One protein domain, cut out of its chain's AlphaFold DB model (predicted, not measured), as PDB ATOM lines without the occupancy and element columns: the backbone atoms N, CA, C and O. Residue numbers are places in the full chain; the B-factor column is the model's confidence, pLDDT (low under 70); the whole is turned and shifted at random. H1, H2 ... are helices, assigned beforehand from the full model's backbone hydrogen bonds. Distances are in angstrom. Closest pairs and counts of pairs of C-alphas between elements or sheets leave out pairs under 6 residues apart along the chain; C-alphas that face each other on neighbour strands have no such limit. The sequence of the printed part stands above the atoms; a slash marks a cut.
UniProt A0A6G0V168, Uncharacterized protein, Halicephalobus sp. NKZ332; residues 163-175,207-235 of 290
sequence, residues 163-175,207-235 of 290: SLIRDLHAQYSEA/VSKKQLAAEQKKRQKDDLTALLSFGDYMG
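What this domain is: This is residues 163 to 175 and 207 to 235 of the 290 residues of an uncharacterized protein of Halicephalobus sp. NKZ332 (UniProt A0A6G0V168). Picture an open arc with a helix in each of its two arms: H1 at one end, H2 at the other, and a wide empty space between them. From H2 the chain runs back through the short H3 and a tail without a named helix, residues 226 to 235, toward the side where H1 begins. The 42 printed residues have three named helices, in the order H1, H2, H3, and no named strand; the class is all helix. The whole is extended, with a radius of gyration of the C-alphas of 14.9 A, and its elongated outline spans 41 by 27 by 18 A.

Where its parts are: Start at C-alpha 163, at (135.345, 119.881, 104.991), where H1 begins; it covers residues 163 to 172 and measures 14.4 A from first to last C-alpha. Residues 173 to 175 follow it up to the cut. Printing resumes at Val 207, and at C-alpha 209, at (134.750, 104.757, 131.088), you reach the first residue of H2, residues 209 to 219, which is the longest helix by residues and is 15.7 A long. Next comes H3, residues 222 to 225, 5.6 A long; find its last C-alpha, that of Thr 225, at (133.037, 123.869, 115.336).

How they stand to each other: Compare the coordinates of the three helices and you will find that no helix touches another. H1 is apart from H2, with no C-alpha of the one within 8 A of the other. H1 and H3 are apart by the same test. H2 and H3 meet only through their link, the two residues 220 and 221, which is a tight one. Residues 166 to 175, of which 166 to 172 belong to H1, stand free. So do residues 207 to 225, of which 209 to 219 belong to H2 and 222 to 225 to H3. On the backbone, every O i to N i+4 pair of H1 is within hydrogen-bond range, and in H2 6 of 7 are. H3 is too short for such a pair, and its one O i to N i+3 pair is not within range.

The domain as a whole: Look at the C-alphas of Tyr 172 and Lys 209 for the two farthest apart, 41.4 A. The first and last printed C-alphas, those of Ser 163 and Gly 235, are 14.1 A apart. Residues 176 to 206 are not printed, and C-alphas 175 and 207 are 34.0 A apart across this cut, which falls in the link from H1 to H2. In the B-factor column the mean pLDDT of the printed part is 74.6, and residues 220 to 235 are under 70; the mean of H3 is 64.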
ATOM      1  N   SER A 163     136.716 119.954 105.514       75.75
ATOM      2  CA  SER A 163     135.345 119.881 104.991       75.75
ATOM      3  C   SER A 163     135.231 120.429 103.569       75.75
ATOM      4  O   SER A 163     134.682 119.749 102.717       75.75
ATOM      5  N   LEU A 164     135.851 121.576 103.273       79.69
ATOM      6  CA  LEU A 164     135.756 122.211 101.954       79.69
ATOM      7  C   LEU A 164     136.293 121.325 100.818       79.69
ATOM      8  O   LEU A 164     135.651 121.191  99.783       79.69
ATOM      9  N   ILE A 165     137.461 120.701 100.997       79.88
ATOM     10  CA  ILE A 165     138.029 119.832  99.951       79.88
ATOM     11  C   ILE A 165     137.284 118.511  99.866       79.88
ATOM     12  O   ILE A 165     137.153 117.967  98.776       79.88
ATOM     13  N   ARG A 166     136.775 118.001 100.988       80.12
ATOM     14  CA  ARG A 166     135.923 116.815 100.979       80.12
ATOM     15  C   ARG A 166     134.642 117.056 100.175       80.12
ATOM     16  O   ARG A 166     134.274 116.184  99.396       80.12
ATOM     17  N   ASP A 167     134.008 118.210 100.346       82.19
ATOM     18  CA  ASP A 167     132.762 118.556  99.660       82.19
ATOM     19  C   ASP A 167     133.010 118.806  98.166       82.19
ATOM     20  O   ASP A 167     132.256 118.322  97.326       82.19
ATOM     21  N   LEU A 168     134.124 119.464  97.816       83.88
ATOM     22  CA  LEU A 168     134.569 119.576  96.423       83.88
ATOM     23  C   LEU A 168     134.871 118.197  95.822       83.88
ATOM     24  O   LEU A 168     134.410 117.887  94.731       83.88
ATOM     25  N   HIS A 169     135.602 117.337  96.535       85.12
ATOM     26  CA  HIS A 169     135.896 115.984  96.068       85.12
ATOM     27  C   HIS A 169     134.612 115.180  95.837       85.12
ATOM     28  O   HIS A 169     134.546 114.460  94.853       85.12
ATOM     29  N   ALA A 170     133.598 115.316  96.697       82.69
ATOM     30  CA  ALA A 170     132.309 114.649  96.527       82.69
ATOM     31  C   ALA A 170     131.542 115.142  95.286       82.69
ATOM     32  O   ALA A 170     130.966 114.328  94.578       82.69
ATOM     33  N   GLN A 171     131.580 116.446  94.985       85.06
ATOM     34  CA  GLN A 171     130.912 117.023  93.805       85.06
ATOM     35  C   GLN A 171     131.549 116.595  92.479       85.06
ATOM     36  O   GLN A 171     130.844 116.423  91.490       85.06
ATOM     37  N   TYR A 172     132.877 116.455  92.447       85.94
ATOM     38  CA  TYR A 172     133.607 116.064  91.237       85.94
ATOM     39  C   TYR A 172     133.801 114.547  91.103       85.94
ATOM     40  O   TYR A 172     134.186 114.084  90.032       85.94
ATOM     41  N   SER A 173     133.574 113.764  92.163       86.12
ATOM     42  CA  SER A 173     133.649 112.304  92.095       86.12
ATOM     43  C   SER A 173     132.298 111.712  91.707       86.12
ATOM     44  O   SER A 173     131.328 111.885  92.429       86.12
ATOM     45  N   GLU A 174     132.254 110.910  90.648       83.94
ATOM     46  CA  GLU A 174     131.072 110.118  90.258       83.94
ATOM     47  C   GLU A 174     130.864 108.870  91.146       83.94
ATOM     48  O   GLU A 174     130.094 107.968  90.816       83.94
ATOM     49  N   ALA A 175     131.583 108.777  92.271       85.44
ATOM     50  CA  ALA A 175     131.447 107.671  93.206       85.44
ATOM     51  C   ALA A 175     130.074 107.743  93.903       85.44
ATOM     52  O   ALA A 175     129.688 108.823  94.355       85.44
ATOM     53  N   VAL A 207     135.163  99.112 126.019       84.44
ATOM     54  CA  VAL A 207     135.416 100.551 126.189       84.44
ATOM     55  C   VAL A 207     135.705 100.901 127.639       84.44
ATOM     56  O   VAL A 207     134.961 100.562 128.560       84.44
ATOM     57  N   SER A 208     136.768 101.669 127.859       88.25
ATOM     58  CA  SER A 208     136.995 102.264 129.172       88.25
ATOM     59  C   SER A 208     136.023 103.424 129.418       88.25
ATOM     60  O   SER A 208     135.725 104.217 128.523       88.25
ATOM     61  N   LYS A 209     135.611 103.622 130.679       87.50
ATOM     62  CA  LYS A 209     134.750 104.757 131.088       87.50
ATOM     63  C   LYS A 209     135.314 106.128 130.681       87.50
ATOM     64  O   LYS A 209     134.571 107.089 130.518       87.50
ATOM     65  N   LYS A 210     136.640 106.232 130.531       86.12
ATOM     66  CA  LYS A 210     137.317 107.462 130.095       86.12
ATOM     67  C   LYS A 210     137.191 107.703 128.590       86.12
ATOM     68  O   LYS A 210     137.062 108.858 128.201       86.12
ATOM     69  N   GLN A 211     137.250 106.647 127.777       83.56
ATOM     70  CA  GLN A 211     137.054 106.735 126.327       83.56
ATOM     71  C   GLN A 211     135.605 107.111 126.015       83.56
ATOM     72  O   GLN A 211     135.388 108.086 125.306       83.56
ATOM     73  N   LEU A 212     134.642 106.463 126.678       84.75
ATOM     74  CA  LEU A 212     133.214 106.753 126.516       84.75
ATOM     75  C   LEU A 212     132.873 108.225 126.823       84.75
ATOM     76  O   LEU A 212     132.182 108.893 126.062       84.75
ATOM     77  N   ALA A 213     133.425 108.785 127.906       86.69
ATOM     78  CA  ALA A 213     133.224 110.195 128.253       86.69
ATOM     79  C   ALA A 213     133.928 111.179 127.296       86.69
ATOM     80  O   ALA A 213     133.550 112.349 127.224       86.69
ATOM     81  N   ALA A 214     134.990 110.752 126.607       83.25
ATOM     82  CA  ALA A 214     135.663 111.567 125.600       83.25
ATOM     83  C   ALA A 214     134.885 111.566 124.279       83.25
ATOM     84  O   ALA A 214     134.759 112.617 123.659       83.25
ATOM     85  N   GLU A 215     134.334 110.417 123.900       81.31
ATOM     86  CA  GLU A 215     133.477 110.226 122.729       81.31
ATOM     87  C   GLU A 215     132.176 111.035 122.846       81.31
ATOM     88  O   GLU A 215     131.854 111.815 121.954       81.31
ATOM     89  N   GLN A 216     131.514 111.002 124.010       77.75
ATOM     90  CA  GLN A 216     130.340 111.846 124.288       77.75
ATOM     91  C   GLN A 216     130.630 113.348 124.147       77.75
ATOM     92  O   GLN A 216     129.791 114.107 123.674       77.75
ATOM     93  N   LYS A 217     131.834 113.793 124.528       77.06
ATOM     94  CA  LYS A 217     132.248 115.198 124.380       77.06
ATOM     95  C   LYS A 217     132.607 115.584 122.950       77.06
ATOM     96  O   LYS A 217     132.638 116.779 122.679       77.06
ATOM     97  N   LYS A 218     132.957 114.623 122.091       71.94
ATOM     98  CA  LYS A 218     133.189 114.868 120.661       71.94
ATOM     99  C   LYS A 218     131.855 115.073 119.956       71.94
ATOM    100  O   LYS A 218     131.634 116.155 119.438       71.94
ATOM    101  N   ARG A 219     130.904 114.157 120.175       70.38
ATOM    102  CA  ARG A 219     129.522 114.262 119.675       70.38
ATOM    103  C   ARG A 219     128.853 115.616 119.957       70.38
ATOM    104  O   ARG A 219     128.098 116.097 119.137       70.38
ATOM    105  N   GLN A 220     129.138 116.246 121.100       67.56
ATOM    106  CA  GLN A 220     128.584 117.565 121.459       67.56
ATOM    107  C   GLN A 220     129.290 118.768 120.809       67.56
ATOM    108  O   GLN A 220     128.802 119.889 120.918       67.56
ATOM    109  N   LYS A 221     130.482 118.585 120.238       60.94
ATOM    110  CA  LYS A 221     131.320 119.677 119.720       60.94
ATOM    111  C   LYS A 221     131.272 119.810 118.209       60.94
ATOM    112  O   LYS A 221     131.586 120.891 117.712       60.94
ATOM    113  N   ASP A 222     130.917 118.745 117.508       63.34
ATOM    114  CA  ASP A 222     131.222 118.616 116.088       63.34
ATOM    115  C   ASP A 222     130.328 119.508 115.192       63.34
ATOM    116  O   ASP A 222     130.813 119.988 114.172       63.34
ATOM    117  N   ASP A 223     129.120 119.894 115.623       63.19
ATOM    118  CA  ASP A 223     128.152 120.573 114.734       63.19
ATOM    119  C   ASP A 223     128.434 122.068 114.476       63.19
ATOM    120  O   ASP A 223     128.268 122.550 113.359       63.19
ATOM    121  N   LEU A 224     128.910 122.826 115.473       64.81
ATOM    122  CA  LEU A 224     129.208 124.262 115.301       64.81
ATOM    123  C   LEU A 224     130.696 124.540 115.062       64.81
ATOM    124  O   LEU A 224     131.051 125.548 114.455       64.81
ATOM    125  N   THR A 225     131.590 123.658 115.520       65.75
ATOM    126  CA  THR A 225     133.037 123.869 115.336       65.75
ATOM    127  C   THR A 225     133.546 123.418 113.971       65.75
ATOM    128  O   THR A 225     134.500 124.019 113.481       65.75
ATOM    129  N   ALA A 226     132.896 122.446 113.319       61.00
ATOM    130  CA  ALA A 226     133.202 122.080 111.936       61.00
ATOM    131  C   ALA A 226     132.869 123.216 110.950       61.00
ATOM    132  O   ALA A 226     133.634 123.455 110.019       61.00
ATOM    133  N   LEU A 227     131.792 123.971 111.208       62.50
ATOM    134  CA  LEU A 227     131.384 125.126 110.398       62.50
ATOM    135  C   LEU A 227     132.326 126.335 110.570       62.50
ATOM    136  O   LEU A 227     132.591 127.066 109.621       62.50
ATOM    137  N   LEU A 228     132.880 126.530 111.775       64.75
ATOM    138  CA  LEU A 228     133.848 127.597 112.076       64.75
ATOM    139  C   LEU A 228     135.317 127.229 111.767       64.75
ATOM    140  O   LEU A 228     136.209 128.050 111.983       64.75
ATOM    141  N   SER A 229     135.600 126.033 111.232       64.00
ATOM    142  CA  SER A 229     136.960 125.577 110.889       64.00
ATOM    143  C   SER A 229     137.421 125.998 109.480       64.00
ATOM    144  O   SER A 229     138.181 125.285 108.826       64.00
ATOM    145  N   PHE A 230     137.007 127.177 109.005       57.66
ATOM    146  CA  PHE A 230     137.393 127.711 107.687       57.66
ATOM    147  C   PHE A 230     138.899 128.037 107.575       57.66
ATOM    148  O   PHE A 230     139.477 128.042 106.493       57.66
ATOM    149  N   GLY A 231     139.566 128.268 108.710       60.03
ATOM    150  CA  GLY A 231     140.969 128.693 108.754       60.03
ATOM    151  C   GLY A 231     142.024 127.605 108.508       60.03
ATOM    152  O   GLY A 231     143.197 127.949 108.436       60.03
ATOM    153  N   ASP A 232     141.646 126.327 108.398       60.56
ATOM    154  CA  ASP A 232     142.588 125.202 108.207       60.56
ATOM    155  C   ASP A 232     142.840 124.859 106.718       60.56
ATOM    156  O   ASP A 232     143.742 124.082 106.409       60.56
ATOM    157  N   TYR A 233     142.064 125.438 105.790       59.16
ATOM    158  CA  TYR A 233     142.196 125.232 104.336       59.16
ATOM    159  C   TYR A 233     143.320 126.078 103.715       59.16
ATOM    160  O   TYR A 233     144.024 125.634 102.809       59.16
ATOM    161  N   MET A 234     143.535 127.286 104.238       60.78
ATOM    162  CA  MET A 234     144.616 128.166 103.806       60.78
ATOM    163  C   MET A 234     145.908 127.700 104.475       60.78
ATOM    164  O   MET A 234     146.194 128.096 105.601       60.78
ATOM    165  N   GLY A 235     146.682 126.852 103.795       56.28
ATOM    166  CA  GLY A 235     147.951 126.260 104.252       56.28
ATOM    167  C   GLY A 235     149.084 127.226 104.658       56.28
ATOM    168  O   GLY A 235     150.231 126.803 104.695       56.28
TER     169      GLY A 235